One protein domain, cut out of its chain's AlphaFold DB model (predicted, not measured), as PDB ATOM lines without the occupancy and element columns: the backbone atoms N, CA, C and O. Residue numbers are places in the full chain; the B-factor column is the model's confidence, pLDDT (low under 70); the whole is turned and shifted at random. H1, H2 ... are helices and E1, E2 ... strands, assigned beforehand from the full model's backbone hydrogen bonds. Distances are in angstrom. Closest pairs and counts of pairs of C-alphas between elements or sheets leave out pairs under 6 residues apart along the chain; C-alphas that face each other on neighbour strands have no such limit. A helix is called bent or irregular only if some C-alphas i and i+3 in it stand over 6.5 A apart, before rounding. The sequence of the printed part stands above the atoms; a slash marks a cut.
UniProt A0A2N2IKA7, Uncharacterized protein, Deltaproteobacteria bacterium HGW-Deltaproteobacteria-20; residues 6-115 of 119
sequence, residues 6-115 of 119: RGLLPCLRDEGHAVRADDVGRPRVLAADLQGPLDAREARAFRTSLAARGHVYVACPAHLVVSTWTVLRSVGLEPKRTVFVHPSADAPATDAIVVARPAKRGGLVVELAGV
ATOM      1  N   ARG A   6      10.807 -11.314  38.833       48.41
ATOM      2  CA  ARG A   6      11.144 -10.385  37.743       48.41
ATOM      3  C   ARG A   6      12.468  -9.634  37.930       48.41
ATOM      4  O   ARG A   6      13.194  -9.438  36.964       48.41
ATOM      5  N   GLY A   7      12.798  -9.245  39.161       45.41
ATOM      6  CA  GLY A   7      14.054  -8.586  39.532       45.41
ATOM      7  C   GLY A   7      15.246  -9.536  39.686       45.41
ATOM      8  O   GLY A   7      16.367  -9.061  39.831       45.41
ATOM      9  N   LEU A   8      15.030 -10.856  39.618       48.91
ATOM     10  CA  LEU A   8      16.086 -11.881  39.601       48.91
ATOM     11  C   LEU A   8      16.478 -12.304  38.173       48.91
ATOM     12  O   LEU A   8      17.466 -13.006  37.987       48.91
ATOM     13  N   LEU A   9      15.721 -11.862  37.165       51.44
ATOM     14  CA  LEU A   9      16.002 -12.053  35.741       51.44
ATOM     15  C   LEU A   9      16.921 -11.006  35.056       51.44
ATOM     16  O   LEU A   9      17.279 -11.267  33.909       51.44
ATOM     17  N   PRO A  10      17.352  -9.867  35.652       46.31
ATOM     18  CA  PRO A  10      18.286  -8.935  35.005       46.31
ATOM     19  C   PRO A  10      19.654  -9.539  34.665       46.31
ATOM     20  O   PRO A  10      20.335  -9.053  33.775       46.31
ATOM     21  N   CYS A  11      20.060 -10.639  35.308       44.31
ATOM     22  CA  CYS A  11      21.241 -11.406  34.892       44.31
ATOM     23  C   CYS A  11      20.976 -12.343  33.692       44.31
ATOM     24  O   CYS A  11      21.880 -13.047  33.244       44.31
ATOM     25  N   LEU A  12      19.743 -12.359  33.175       42.94
ATOM     26  CA  LEU A  12      19.239 -13.230  32.111       42.94
ATOM     27  C   LEU A  12      18.514 -12.451  30.997       42.94
ATOM     28  O   LEU A  12      17.735 -13.044  30.250       42.94
ATOM     29  N   ARG A  13      18.724 -11.144  30.845       42.75
ATOM     30  CA  ARG A  13      18.112 -10.378  29.754       42.75
ATOM     31  C   ARG A  13      19.018  -9.241  29.332       42.75
ATOM     32  O   ARG A  13      19.257  -8.347  30.129       42.75
ATOM     33  N   ASP A  14      19.371  -9.236  28.057       33.81
ATOM     34  CA  ASP A  14      19.131  -8.007  27.305       33.81
ATOM     35  C   ASP A  14      17.774  -8.044  26.574       33.81
ATOM     36  O   ASP A  14      17.158  -7.000  26.439       33.81
ATOM     37  N   GLU A  15      17.185  -9.193  26.194       34.28
ATOM     38  CA  GLU A  15      15.990  -9.143  25.315       34.28
ATOM     39  C   GLU A  15      14.977 -10.282  25.503       34.28
ATOM     40  O   GLU A  15      14.852 -11.177  24.674       34.28
ATOM     41  N   GLY A  16      14.187 -10.278  26.581       43.47
ATOM     42  CA  GLY A  16      13.017 -11.174  26.661       43.47
ATOM     43  C   GLY A  16      13.333 -12.629  27.035       43.47
ATOM     44  O   GLY A  16      12.618 -13.191  27.864       43.47
ATOM     45  N   HIS A  17      14.449 -13.161  26.529       47.06
ATOM     46  CA  HIS A  17      15.042 -14.473  26.764       47.06
ATOM     47  C   HIS A  17      16.584 -14.346  26.749       47.06
ATOM     48  O   HIS A  17      17.141 -13.923  25.742       47.06
ATOM     49  N   ALA A  18      17.314 -14.738  27.805       52.06
ATOM     50  CA  ALA A  18      18.767 -14.945  27.673       52.06
ATOM     51  C   ALA A  18      19.062 -16.326  27.112       52.06
ATOM     52  O   ALA A  18      18.626 -17.340  27.664       52.06
ATOM     53  N   VAL A  19      19.894 -16.341  26.074       56.22
ATOM     54  CA  VAL A  19      20.443 -17.540  25.452       56.22
ATOM     55  C   VAL A  19      21.945 -17.594  25.722       56.22
ATOM     56  O   VAL A  19      22.694 -16.751  25.245       56.22
ATOM     57  N   ARG A  20      22.418 -18.612  26.450       57.22
ATOM     58  CA  ARG A  20      23.840 -19.006  26.412       57.22
ATOM     59  C   ARG A  20      23.977 -20.190  25.475       57.22
ATOM     60  O   ARG A  20      23.448 -21.241  25.810       57.22
ATOM     61  N   ALA A  21      24.623 -20.033  24.327       57.03
ATOM     62  CA  ALA A  21      24.785 -21.114  23.359       57.03
ATOM     63  C   ALA A  21      25.895 -22.114  23.755       57.03
ATOM     64  O   ALA A  21      26.753 -21.804  24.581       57.03
ATOM     65  N   ASP A  22      25.860 -23.328  23.203       56.78
ATOM     66  CA  ASP A  22      27.000 -24.251  23.172       56.78
ATOM     67  C   ASP A  22      27.941 -23.952  21.991       56.78
ATOM     68  O   ASP A  22      27.672 -23.056  21.193       56.78
ATOM     69  N   ASP A  23      29.027 -24.719  21.863       55.06
ATOM     70  CA  ASP A  23      30.043 -24.556  20.805       55.06
ATOM     71  C   ASP A  23      29.485 -24.768  19.377       55.06
ATOM     72  O   ASP A  23      30.179 -24.533  18.392       55.06
ATOM     73  N   VAL A  24      28.222 -25.204  19.258       59.47
ATOM     74  CA  VAL A  24      27.483 -25.440  18.006       59.47
ATOM     75  C   VAL A  24      26.318 -24.441  17.853       59.47
ATOM     76  O   VAL A  24      25.443 -24.610  17.004       59.47
ATOM     77  N   GLY A  25      26.269 -23.393  18.682       60.69
ATOM     78  CA  GLY A  25      25.267 -22.328  18.601       60.69
ATOM     79  C   GLY A  25      23.905 -22.659  19.228       60.69
ATOM     80  O   GLY A  25      22.965 -21.885  19.059       60.69
ATOM     81  N   ARG A  26      23.749 -23.777  19.960       63.25
ATOM     82  CA  ARG A  26      22.449 -24.169  20.545       63.25
ATOM     83  C   ARG A  26      22.235 -23.615  21.959       63.25
ATOM     84  O   ARG A  26      23.095 -23.817  22.816       63.25
ATOM     85  N   PRO A  27      21.069 -23.020  22.272       67.75
ATOM     86  CA  PRO A  27      20.720 -22.552  23.616       67.75
ATOM     87  C   PRO A  27      20.908 -23.599  24.731       67.75
ATOM     88  O   PRO A  27      20.203 -24.602  24.799       67.75
ATOM     89  N   ARG A  28      21.818 -23.351  25.676       77.88
ATOM     90  CA  ARG A  28      21.950 -24.051  26.968       77.88
ATOM     91  C   ARG A  28      21.133 -23.408  28.083       77.88
ATOM     92  O   ARG A  28      20.886 -24.059  29.093       77.88
ATOM     93  N   VAL A  29      20.743 -22.151  27.938       78.00
ATOM     94  CA  VAL A  29      19.861 -21.453  28.877       78.00
ATOM     95  C   VAL A  29      18.775 -20.767  28.064       78.00
ATOM     96  O   VAL A  29      19.083 -20.199  27.023       78.00
ATOM     97  N   LEU A  30      17.532 -20.863  28.522       82.31
ATOM     98  CA  LEU A  30      16.394 -20.067  28.074       82.31
ATOM     99  C   LEU A  30      15.726 -19.488  29.319       82.31
ATOM    100  O   LEU A  30      15.618 -20.190  30.323       82.31
ATOM    101  N   ALA A  31      15.274 -18.241  29.269       82.81
ATOM    102  CA  ALA A  31      14.545 -17.606  30.366       82.81
ATOM    103  C   ALA A  31      13.217 -17.048  29.848       82.81
ATOM    104  O   ALA A  31      13.218 -16.427  28.796       82.81
ATOM    105  N   ALA A  32      12.107 -17.255  30.547       83.75
ATOM    106  CA  ALA A  32      10.783 -16.746  30.189       83.75
ATOM    107  C   ALA A  32      10.112 -16.112  31.416       83.75
ATOM    108  O   ALA A  32      10.253 -16.623  32.526       83.75
ATOM    109  N   ASP A  33       9.391 -15.010  31.210       86.81
ATOM    110  CA  ASP A  33       8.560 -14.345  32.225       86.81
ATOM    111  C   ASP A  33       7.095 -14.445  31.790       86.81
ATOM    112  O   ASP A  33       6.696 -13.835  30.797       86.81
ATOM    113  N   LEU A  34       6.312 -15.247  32.508       85.56
ATOM    114  CA  LEU A  34       4.916 -15.518  32.198       85.56
ATOM    115  C   LEU A  34       3.995 -14.617  33.013       85.56
ATOM    116  O   LEU A  34       4.092 -14.548  34.234       85.56
ATOM    117  N   GLN A  35       3.039 -13.987  32.333       84.31
ATOM    118  CA  GLN A  35       1.953 -13.222  32.963       84.31
ATOM    119  C   GLN A  35       0.619 -13.977  32.974       84.31
ATOM    120  O   GLN A  35      -0.338 -13.548  33.610       84.31
ATOM    121  N   GLY A  36       0.566 -15.112  32.282       90.25
ATOM    122  CA  GLY A  36      -0.590 -15.990  32.186       90.25
ATOM    123  C   GLY A  36      -0.156 -17.450  32.049       90.25
ATOM    124  O   GLY A  36       1.038 -17.750  32.146       90.25
ATOM    125  N   PRO A  37      -1.111 -18.375  31.860       93.62
ATOM    126  CA  PRO A  37      -0.810 -19.794  31.713       93.62
ATOM    127  C   PRO A  37       0.171 -20.057  30.564       93.62
ATOM    128  O   PRO A  37       0.010 -19.511  29.475       93.62
ATOM    129  N   LEU A  38       1.156 -20.928  30.800       93.25
ATOM    130  CA  LEU A  38       2.077 -21.386  29.759       93.25
ATOM    131  C   LEU A  38       1.321 -22.198  28.699       93.25
ATOM    132  O   LEU A  38       0.669 -23.188  29.034       93.25
ATOM    133  N   ASP A  39       1.464 -21.832  27.428       92.00
ATOM    134  CA  ASP A  39       0.941 -22.617  26.307       92.00
ATOM    135  C   ASP A  39       1.864 -23.817  26.006       92.00
ATOM    136  O   ASP A  39       3.096 -23.724  26.023       92.00
ATOM    137  N   ALA A  40       1.274 -24.967  25.675       92.88
ATOM    138  CA  ALA A  40       1.989 -26.140  25.186       92.88
ATOM    139  C   ALA A  40       2.787 -25.863  23.900       92.88
ATOM    140  O   ALA A  40       3.859 -26.451  23.714       92.88
ATOM    141  N   ARG A  41       2.311 -24.971  23.020       91.00
ATOM    142  CA  ARG A  41       3.058 -24.559  21.820       91.00
ATOM    143  C   ARG A  41       4.350 -23.835  22.195       91.00
ATOM    144  O   ARG A  41       5.404 -24.153  21.645       91.00
ATOM    145  N   GLU A  42       4.275 -22.918  23.154       91.06
ATOM    146  CA  GLU A  42       5.428 -22.180  23.671       91.06
ATOM    147  C   GLU A  42       6.413 -23.123  24.382       91.06
ATOM    148  O   GLU A  42       7.603 -23.151  24.064       91.06
ATOM    149  N   ALA A  43       5.914 -24.008  25.250       92.81
ATOM    150  CA  ALA A  43       6.747 -25.004  25.920       92.81
ATOM    151  C   ALA A  43       7.460 -25.941  24.929       92.81
ATOM    152  O   ALA A  43       8.625 -26.308  25.126       92.81
ATOM    153  N   ARG A  44       6.791 -26.321  23.831       91.88
ATOM    154  CA  ARG A  44       7.403 -27.127  22.768       91.88
ATOM    155  C   ARG A  44       8.523 -26.362  22.069       91.88
ATOM    156  O   ARG A  44       9.566 -26.965  21.826       91.88
ATOM    157  N   ALA A  45       8.348 -25.065  21.820       88.50
ATOM    158  CA  ALA A  45       9.403 -24.215  21.270       88.50
ATOM    159  C   ALA A  45      10.626 -24.157  22.201       88.50
ATOM    160  O   ALA A  45      11.756 -24.310  21.736       88.50
ATOM    161  N   PHE A  46      10.427 -24.054  23.523       89.75
ATOM    162  CA  PHE A  46      11.537 -24.160  24.477       89.75
ATOM    163  C   PHE A  46      12.269 -25.494  24.335       89.75
ATOM    164  O   PHE A  46      13.494 -25.527  24.253       89.75
ATOM    165  N   ARG A  47      11.529 -26.605  24.262       88.81
ATOM    166  CA  ARG A  47      12.126 -27.940  24.161       88.81
ATOM    167  C   ARG A  47      12.958 -28.119  22.894       88.81
ATOM    168  O   ARG A  47      14.009 -28.758  22.973       88.81
ATOM    169  N   THR A  48      12.476 -27.637  21.751       87.06
ATOM    170  CA  THR A  48      13.144 -27.810  20.452       87.06
ATOM    171  C   THR A  48      14.388 -26.946  20.321       87.06
ATOM    172  O   THR A  48      15.367 -27.387  19.729       87.06
ATOM    173  N   SER A  49      14.366 -25.747  20.902       83.25
ATOM    174  CA  SER A  49      15.486 -24.806  20.836       83.25
ATOM    175  C   SER A  49      16.618 -25.163  21.800       83.25
ATOM    176  O   SER A  49      17.747 -24.724  21.621       83.25
ATOM    177  N   LEU A  50      16.345 -25.961  22.832       82.50
ATOM    178  CA  LEU A  50      17.294 -26.228  23.903       82.50
ATOM    179  C   LEU A  50      18.273 -27.369  23.573       82.50
ATOM    180  O   LEU A  50      17.884 -28.467  23.165       82.50
ATOM    181  N   ALA A  51      19.556 -27.139  23.842       78.88
ATOM    182  CA  ALA A  51      20.602 -28.152  23.801       78.88
ATOM    183  C   ALA A  51      20.312 -29.303  24.789       78.88
ATOM    184  O   ALA A  51      19.617 -29.135  25.793       78.88
ATOM    185  N   ALA A  52      20.905 -30.481  24.562       76.88
ATOM    186  CA  ALA A  52      20.616 -31.703  25.331       76.88
ATOM    187  C   ALA A  52      20.815 -31.576  26.859       76.88
ATOM    188  O   ALA A  52      20.206 -32.314  27.631       76.88
ATOM    189  N   ARG A  53      21.664 -30.644  27.311       79.62
ATOM    190  CA  ARG A  53      21.928 -30.363  28.736       79.62
ATOM    191  C   ARG A  53      21.506 -28.951  29.150       79.62
ATOM    192  O   ARG A  53      21.953 -28.468  30.188       79.62
ATOM    193  N   GLY A  54      20.699 -28.285  28.329       84.88
ATOM    194  CA  GLY A  54      20.242 -26.938  28.612       84.88
ATOM    195  C   GLY A  54      19.161 -26.884  29.690       84.88
ATOM    196  O   GLY A  54      18.580 -27.905  30.064       84.88
ATOM    197  N   HIS A  55      18.906 -25.677  30.181       88.81
ATOM    198  CA  HIS A  55      17.915 -25.364  31.202       88.81
ATOM    199  C   HIS A  55      16.979 -24.259  30.713       88.81
ATOM    200  O   HIS A  55      17.404 -23.329  30.031       88.81
ATOM    201  N   VAL A  56      15.716 -24.353  31.105       90.88
ATOM    202  CA  VAL A  56      14.699 -23.320  30.930       90.88
ATOM    203  C   VAL A  56      14.360 -22.778  32.309       90.88
ATOM    204  O   VAL A  56      14.030 -23.556  33.202       90.88
ATOM    205  N   TYR A  57      14.444 -21.468  32.473       91.44
ATOM    206  CA  TYR A  57      14.035 -20.731  33.658       91.44
ATOM    207  C   TYR A  57      12.709 -20.051  33.341       91.44
ATOM    208  O   TYR A  57      12.639 -19.244  32.421       91.44
ATOM    209  N   VAL A  58      11.657 -20.379  34.075       92.38
ATOM    210  CA  VAL A  58      10.328 -19.798  33.886       92.38
ATOM    211  C   VAL A  58       9.958 -19.054  35.157       92.38
ATOM    212  O   VAL A  58       9.709 -19.690  36.178       92.38
ATOM    213  N   ALA A  59       9.945 -17.727  35.108       91.38
ATOM    214  CA  ALA A  59       9.319 -16.921  36.144       91.38
ATOM    215  C   ALA A  59       7.812 -16.854  35.875       91.38
ATOM    216  O   ALA A  59       7.397 -16.618  34.741       91.38
ATOM    217  N   CYS A  60       6.992 -17.087  36.893       92.38
ATOM    218  CA  CYS A  60       5.539 -16.993  36.787       92.38
ATOM    219  C   CYS A  60       4.900 -16.643  38.140       92.38
ATOM    220  O   CYS A  60       5.516 -16.867  39.186       92.38
ATOM    221  N   PRO A  61       3.657 -16.131  38.155       94.50
ATOM    222  CA  PRO A  61       2.859 -16.039  39.369       94.50
ATOM    223  C   PRO A  61       2.778 -17.383  40.101       94.50
ATOM    224  O   PRO A  61       2.561 -18.424  39.476       94.50
ATOM    225  N   ALA A  62       2.880 -17.367  41.432       94.44
ATOM    226  CA  ALA A  62       2.922 -18.588  42.243       94.44
ATOM    227  C   ALA A  62       1.699 -19.503  42.016       94.44
ATOM    228  O   ALA A  62       1.824 -20.728  41.990       94.44
ATOM    229  N   HIS A  63       0.524 -18.918  41.764       95.69
ATOM    230  CA  HIS A  63      -0.708 -19.663  41.482       95.69
ATOM    231  C   HIS A  63      -0.692 -20.421  40.138       95.69
ATOM    232  O   HIS A  63      -1.509 -21.315  39.932       95.69
ATOM    233  N   LEU A  64       0.242 -20.112  39.230       96.50
ATOM    234  CA  LEU A  64       0.407 -20.785  37.934       96.50
ATOM    235  C   LEU A  64       1.487 -21.875  37.946       96.50
ATOM    236  O   LEU A  64       1.741 -22.507  36.921       96.50
ATOM    237  N   VAL A  65       2.145 -22.130  39.079       95.94
ATOM    238  CA  VAL A  65       3.279 -23.068  39.142       95.94
ATOM    239  C   VAL A  65       2.883 -24.485  38.738       95.94
ATOM    240  O   VAL A  65       3.570 -25.122  37.938       95.94
ATOM    241  N   VAL A  66       1.750 -24.979  39.237       96.38
ATOM    242  CA  VAL A  66       1.306 -26.358  38.973       96.38
ATOM    243  C   VAL A  66       0.926 -26.554  37.501       96.38
ATOM    244  O   VAL A  66       1.295 -27.567  36.894       96.38
ATOM    245  N   SER A  67       0.238 -25.582  36.893       96.88
ATOM    246  CA  SER A  67      -0.080 -25.626  35.460       96.88
ATOM    247  C   SER A  67       1.193 -25.517  34.614       96.88
ATOM    248  O   SER A  67       1.368 -26.298  33.679       96.88
ATOM    249  N   THR A  68       2.140 -24.664  35.013       96.62
ATOM    250  CA  THR A  68       3.462 -24.539  34.377       96.62
ATOM    251  C   THR A  68       4.221 -25.870  34.391       96.62
ATOM    252  O   THR A  68       4.686 -26.327  33.346       96.62
ATOM    253  N   TRP A  69       4.300 -26.556  35.539       96.19
ATOM    254  CA  TRP A  69       4.923 -27.885  35.633       96.19
ATOM    255  C   TRP A  69       4.272 -28.902  34.701       96.19
ATOM    256  O   TRP A  69       4.965 -29.681  34.045       96.19
ATOM    257  N   THR A  70       2.942 -28.905  34.659       96.19
ATOM    258  CA  THR A  70       2.163 -29.847  33.853       96.19
ATOM    259  C   THR A  70       2.456 -29.667  32.367       96.19
ATOM    260  O   THR A  70       2.769 -30.639  31.674       96.19
ATOM    261  N   VAL A  71       2.447 -28.423  31.889       97.44
ATOM    262  CA  VAL A  71       2.706 -28.105  30.482       97.44
ATOM    263  C   VAL A  71       4.152 -28.433  30.102       97.44
ATOM    264  O   VAL A  71       4.375 -29.117  29.102       97.44
ATOM    265  N   LEU A  72       5.138 -28.064  30.927       96.25
ATOM    266  CA  LEU A  72       6.546 -28.410  30.687       96.25
ATOM    267  C   LEU A  72       6.758 -29.931  30.591       96.25
ATOM    268  O   LEU A  72       7.391 -30.425  29.652       96.25
ATOM    269  N   ARG A  73       6.155 -30.700  31.506       96.12
ATOM    270  CA  ARG A  73       6.234 -32.168  31.490       96.12
ATOM    271  C   ARG A  73       5.608 -32.784  30.247       96.12
ATOM    272  O   ARG A  73       6.108 -33.805  29.775       96.12
ATOM    273  N   SER A  74       4.549 -32.180  29.710       95.88
ATOM    274  CA  SER A  74       3.874 -32.678  28.504       95.88
ATOM    275  C   SER A  74       4.766 -32.631  27.255       95.88
ATOM    276  O   SER A  74       4.593 -33.435  26.342       95.88
ATOM    277  N   VAL A  75       5.770 -31.746  27.238       95.00
ATOM    278  CA  VAL A  75       6.742 -31.601  26.141       95.00
ATOM    279  C   VAL A  75       8.119 -32.195  26.472       95.00
ATOM    280  O   VAL A  75       9.078 -32.006  25.726       95.00
ATOM    281  N   GLY A  76       8.244 -32.925  27.585       93.44
ATOM    282  CA  GLY A  76       9.494 -33.578  27.984       93.44
ATOM    283  C   GLY A  76      10.537 -32.647  28.612       93.44
ATOM    284  O   GLY A  76      11.724 -32.982  28.620       93.44
ATOM    285  N   LEU A  77      10.117 -31.490  29.130       94.25
ATOM    286  CA  LEU A  77      10.920 -30.654  30.020       94.25
ATOM    287  C   LEU A  77      10.527 -30.968  31.463       94.25
ATOM    288  O   LEU A  77       9.414 -30.681  31.891       94.25
ATOM    289  N   GLU A  78      11.436 -31.563  32.227       96.00
ATOM    290  CA  GLU A  78      11.169 -31.901  33.622       96.00
ATOM    291  C   GLU A  78      11.603 -30.753  34.541       96.00
ATOM    292  O   GLU A  78      12.788 -30.394  34.520       96.00
ATOM    293  N   PRO A  79      10.701 -30.216  35.383       96.19
ATOM    294  CA  PRO A  79      11.063 -29.323  36.479       96.19
ATOM    295  C   PRO A  79      12.013 -30.013  37.464       96.19
ATOM    296  O   PRO A  79      11.718 -31.091  37.978       96.19
ATOM    297  N   LYS A  80      13.162 -29.392  37.736       93.50
ATOM    298  CA  LYS A  80      14.177 -29.887  38.683       93.50
ATOM    299  C   LYS A  80      14.338 -28.993  39.899       93.50
ATOM    300  O   LYS A  80      14.687 -29.488  40.963       93.50
ATOM    301  N   ARG A  81      14.053 -27.703  39.751       92.19
ATOM    302  CA  ARG A  81      14.054 -26.744  40.853       92.19
ATOM    303  C   ARG A  81      12.844 -25.835  40.726       92.19
ATOM    304  O   ARG A  81      12.476 -25.459  39.615       92.19
ATOM    305  N   THR A  82      12.209 -25.495  41.832       93.88
ATOM    306  CA  THR A  82      11.220 -24.418  41.890       93.88
ATOM    307  C   THR A  82      11.497 -23.572  43.114       93.88
ATOM    308  O   THR A  82      11.583 -24.106  44.214       93.88
ATOM    309  N   VAL A  83      11.666 -22.273  42.906       91.25
ATOM    310  CA  VAL A  83      11.934 -21.299  43.962       91.25
ATOM    311  C   VAL A  83      10.711 -20.407  44.094       91.25
ATOM    312  O   VAL A  83      10.344 -19.759  43.118       91.25
ATOM    313  N   PHE A  84      10.085 -20.367  45.265       89.94
ATOM    314  CA  PHE A  84       8.980 -19.449  45.551       89.94
ATOM    315  C   PHE A  84       9.508 -18.146  46.145       89.94
ATOM    316  O   PHE A  84      10.374 -18.172  47.018       89.94
ATOM    317  N   VAL A  85       8.994 -17.014  45.667       86.75
ATOM    318  CA  VAL A  85       9.395 -15.675  46.110       86.75
ATOM    319  C   VAL A  85       8.272 -15.069  46.937       86.75
ATOM    320  O   VAL A  85       7.143 -14.913  46.465       86.75
ATOM    321  N   HIS A  86       8.608 -14.718  48.174       85.88
ATOM    322  CA  HIS A  86       7.678 -14.151  49.142       85.88
ATOM    323  C   HIS A  86       7.977 -12.662  49.370       85.88
ATOM    324  O   HIS A  86       9.143 -12.316  49.573       85.88
ATOM    325  N   PRO A  87       6.965 -11.771  49.404       83.56
ATOM    326  CA  PRO A  87       7.171 -10.351  49.715       83.56
ATOM    327  C   PRO A  87       7.792 -10.101  51.100       83.56
ATOM    328  O   PRO A  87       8.464  -9.093  51.313       83.56
ATOM    329  N   SER A  88       7.546 -11.010  52.047       83.50
ATOM    330  CA  SER A  88       8.123 -11.054  53.392       83.50
ATOM    331  C   SER A  88       8.089 -12.492  53.919       83.50
ATOM    332  O   SER A  88       7.430 -13.342  53.326       83.50
ATOM    333  N   ALA A  89       8.771 -12.763  55.037       79.75
ATOM    334  CA  ALA A  89       8.826 -14.098  55.645       79.75
ATOM    335  C   ALA A  89       7.436 -14.693  55.955       79.75
ATOM    336  O   ALA A  89       7.232 -15.889  55.773       79.75
ATOM    337  N   ASP A  90       6.482 -13.848  56.353       85.19
ATOM    338  CA  ASP A  90       5.136 -14.272  56.765       85.19
ATOM    339  C   ASP A  90       4.073 -14.113  55.662       85.19
ATOM    340  O   ASP A  90       2.906 -14.447  55.864       85.19
ATOM    341  N   ALA A  91       4.439 -13.574  54.494       86.88
ATOM    342  CA  ALA A  91       3.508 -13.377  53.387       86.88
ATOM    343  C   ALA A  91       3.459 -14.609  52.465       86.88
ATOM    344  O   ALA A  91       4.480 -15.274  52.256       86.88
ATOM    345  N   PRO A  92       2.302 -14.909  51.843       89.56
ATOM    346  CA  PRO A  92       2.234 -15.940  50.814       89.56
ATOM    347  C   PRO A  92       3.128 -15.581  49.618       89.56
ATOM    348  O   PRO A  92       3.328 -14.406  49.303       89.56
ATOM    349  N   ALA A  93       3.649 -16.604  48.938       88.81
ATOM    350  CA  ALA A  93       4.441 -16.410  47.730       88.81
ATOM    351  C   ALA A  93       3.600 -15.738  46.639       88.81
ATOM    352  O   ALA A  93       2.481 -16.170  46.353       88.81
ATOM    353  N   THR A  94       4.151 -14.709  46.002       91.81
ATOM    354  CA  THR A  94       3.503 -14.021  44.874       91.81
ATOM    355  C   THR A  94       3.987 -14.566  43.541       91.81
ATOM    356  O   THR A  94       3.206 -14.710  42.600       91.81
ATOM    357  N   ASP A  95       5.260 -14.945  43.485       91.25
ATOM    358  CA  ASP A  95       5.946 -15.377  42.277       91.25
ATOM    359  C   ASP A  95       6.711 -16.675  42.528       91.25
ATOM    360  O   ASP A  95       6.992 -17.063  43.664       91.25
ATOM    361  N   ALA A  96       7.088 -17.338  41.445       92.12
ATOM    362  CA  ALA A  96       7.966 -18.487  41.471       92.12
ATOM    363  C   ALA A  96       8.887 -18.502  40.252       92.12
ATOM    364  O   ALA A  96       8.566 -17.956  39.198       92.12
ATOM    365  N   ILE A  97      10.027 -19.172  40.395       92.38
ATOM    366  CA  ILE A  97      10.947 -19.491  39.307       92.38
ATOM    367  C   ILE A  97      11.031 -21.007  39.196       92.38
ATOM    368  O   ILE A  97      11.516 -21.677  40.106       92.38
ATOM    369  N   VAL A  98      10.593 -21.553  38.068       93.81
ATOM    370  CA  VAL A  98      10.701 -22.973  37.734       93.81
ATOM    371  C   VAL A  98      11.906 -23.179  36.824       93.81
ATOM    372  O   VAL A  98      11.981 -22.603  35.743       93.81
ATOM    373  N   VAL A  99      12.831 -24.047  37.225       93.25
ATOM    374  CA  VAL A  99      13.952 -24.484  36.387       93.25
ATOM    375  C   VAL A  99      13.660 -25.880  35.862       93.25
ATOM    376  O   VAL A  99      13.568 -26.837  36.638       93.25
ATOM    377  N   ALA A 100      13.535 -26.011  34.546       94.31
ATOM    378  CA  ALA A 100      13.257 -27.268  33.863       94.31
ATOM    379  C   ALA A 100      14.335 -27.618  32.835       94.31
ATOM    380  O   ALA A 100      15.061 -26.755  32.347       94.31
ATOM    381  N   ARG A 101      14.460 -28.902  32.498       93.50
ATOM    382  CA  ARG A 101      15.430 -29.388  31.502       93.50
ATOM    383  C   ARG A 101      14.968 -30.681  30.828       93.50
ATOM    384  O   ARG A 101      14.142 -31.390  31.405       93.50
ATOM    385  N   PRO A 102      15.532 -31.061  29.668       91.56
ATOM    386  CA  PRO A 102      15.293 -32.365  29.066       91.56
ATOM    387  C   PRO A 102      15.868 -33.442  29.991       91.56
ATOM    388  O   PRO A 102      17.082 -33.524  30.193       91.56
ATOM    389  N   ALA A 103      14.997 -34.219  30.631       86.88
ATOM    390  CA  ALA A 103      15.381 -35.245  31.594       86.88
ATOM    391  C   ALA A 103      14.227 -36.223  31.856       86.88
ATOM    392  O   ALA A 103      13.077 -35.964  31.510       86.88
ATOM    393  N   LYS A 104      14.540 -37.338  32.529       83.25
ATOM    394  CA  LYS A 104      13.523 -38.220  33.117       83.25
ATOM    395  C   LYS A 104      12.783 -37.505  34.252       83.25
ATOM    396  O   LYS A 104      13.361 -36.630  34.911       83.25
ATOM    397  N   ARG A 105      11.536 -37.925  34.487       83.62
ATOM    398  CA  ARG A 105      10.662 -37.408  35.550       83.62
ATOM    399  C   ARG A 105      11.270 -37.572  36.946       83.62
ATOM    400  O   ARG A 105      12.030 -38.511  37.176       83.62
ATOM    401  N   GLY A 106      10.901 -36.677  37.867       80.69
ATOM    402  CA  GLY A 106      11.281 -36.742  39.284       80.69
ATOM    403  C   GLY A 106      12.513 -35.908  39.649       80.69
ATOM    404  O   GLY A 106      13.088 -35.225  38.801       80.69
ATOM    405  N   GLY A 107      12.915 -35.957  40.923       79.88
ATOM    406  CA  GLY A 107      14.037 -35.167  41.449       79.88
ATOM    407  C   GLY A 107      13.759 -33.661  41.491       79.88
ATOM    408  O   GLY A 107      14.667 -32.872  41.249       79.88
ATOM    409  N   LEU A 108      12.498 -33.278  41.718       81.62
ATOM    410  CA  LEU A 108      12.110 -31.886  41.915       81.62
ATOM    411  C   LEU A 108      12.544 -31.431  43.312       81.62
ATOM    412  O   LEU A 108      12.129 -32.018  44.307       81.62
ATOM    413  N   VAL A 109      13.328 -30.362  43.361       80.06
ATOM    414  CA  VAL A 109      13.662 -29.626  44.581       80.06
ATOM    415  C   VAL A 109      12.776 -28.383  44.659       80.06
ATOM    416  O   VAL A 109      12.665 -27.641  43.681       80.06
ATOM    417  N   VAL A 110      12.140 -28.156  45.808       82.88
ATOM    418  CA  VAL A 110      11.333 -26.958  46.078       82.88
ATOM    419  C   VAL A 110      12.021 -26.147  47.165       82.88
ATOM    420  O   VAL A 110      12.328 -26.676  48.230       82.88
ATOM    421  N   GLU A 111      12.270 -24.875  46.883       80.81
ATOM    422  CA  GLU A 111      12.975 -23.955  47.768       80.81
ATOM    423  C   GLU A 111      12.144 -22.696  48.015       80.81
ATOM    424  O   GLU A 111      11.356 -22.265  47.167       80.81
ATOM    425  N   LEU A 112      12.362 -22.091  49.178       76.50
ATOM    426  CA  LEU A 112      11.752 -20.828  49.573       76.50
ATOM    427  C   LEU A 112      12.822 -19.739  49.507       76.50
ATOM    428  O   LEU A 112      13.871 -19.865  50.135       76.50
ATOM    429  N   ALA A 113      12.561 -18.673  48.755       69.69
ATOM    430  CA  ALA A 113      13.375 -17.467  48.764       69.69
ATOM    431  C   ALA A 113      12.633 -16.365  49.529       69.69
ATOM    432  O   ALA A 113      11.584 -15.878  49.099       69.69
ATOM    433  N   GLY A 114      13.193 -15.968  50.672       54.38
ATOM    434  CA  GLY A 114      12.778 -14.762  51.380       54.38
ATOM    435  C   GLY A 114      13.437 -13.530  50.764       54.38
ATOM    436  O   GLY A 114      14.623 -13.556  50.438       54.38
ATOM    437  N   VAL A 115      12.688 -12.436  50.618       54.03
ATOM    438  CA  VAL A 115      13.289 -11.123  50.358       54.03
ATOM    439  C   VAL A 115      13.900 -10.638  51.675       54.03
ATOM    440  O   VAL A 115      13.187 -10.208  52.581       54.03
TER     441      VAL A 115
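Overview. This is residues 6 to 115 of the 119 residues of an uncharacterized protein of Deltaproteobacteria bacterium HGW-Deltaproteobacteria-20 (UniProt A0A2N2IKA7). A twisted sheet of five strands has two helices over one face: the longer H2 runs along the strands, and H1, also along them, meets H2 end to end at a corner. On the side of the sheet away from the helices runs a long stretch with no named element, residues 6 to 26, of which residues 20 to 21 pair with E1. The 110 printed residues hold five named strands and two named helices, in the order E1 H1 E2 H2 E3 E4 E5; the sheet's order is E1 E2 E4 E3 E5, mixed parallel and antiparallel, and the class is mixed. The whole is compact, with a radius of gyration of the C-alphas of 13.6 A, and elongated, spanning 46 by 30 by 24 A.

Arrangement. Edge strand E1, residues 27 to 33, is parallel to E2, residues 55 to 61, with N 30 and O 55 2.9 A apart, within hydrogen-bond range. E1, H1, residues 40 to 49, and E2 form a strand-helix-strand unit, two parallel neighbour strands with a helix between, its crossover right-handed. H1 is on the sheet at a height of 9.4 A. H2, residues 62 to 74, is on the same face at 8.1 A; on the local plane its line stands at 17 degrees to E2. H1 and H2 touch only at their ends, at a steep tilt of 63 degrees, the same way; their closest C-alphas, those of Ala 40 and Val 71, are 5.7 A apart. E2, H2 and E3, residues 77 to 86, form a split strand-helix-strand unit, its parallel strands separated in the sheet by E4, residues 95 to 102; its crossover is right-handed. E3 and E4 form a hairpin, with N 83 and O 97 2.9 A apart. E4 is antiparallel to E2, with N 58 and O 98 2.8 A apart. Edge strand E5, residues 109 to 114, is parallel to E3, with N 111 and O 82 2.9 A apart. In H1 every O i to N i+4 pair is within hydrogen-bond range, in H2 7 of 9.

Along the chain. E1 begins at C-alpha 27 (20.720, -22.552, 23.616) and is 17.0 A long. H1 measures 14.2 A and E2 19.5 A. H2, 19.7 A, is irregular: C-alphas 63 and 66 are 7.4 A apart. E3, 25.5 A, bends by 61 degrees at residue 80. E4 measures 23.5 A, and E5, 16.4 A, ends at C-alpha 114 (12.778, -14.762, 51.380).

Size, cuts and confidence. The C-alphas of Val 24 and Asp 90, the two farthest apart, are 46.1 A apart. The printed part has no cut, and no link is long. Residues 6 to 27 and 113 to 115 have a pLDDT under 70.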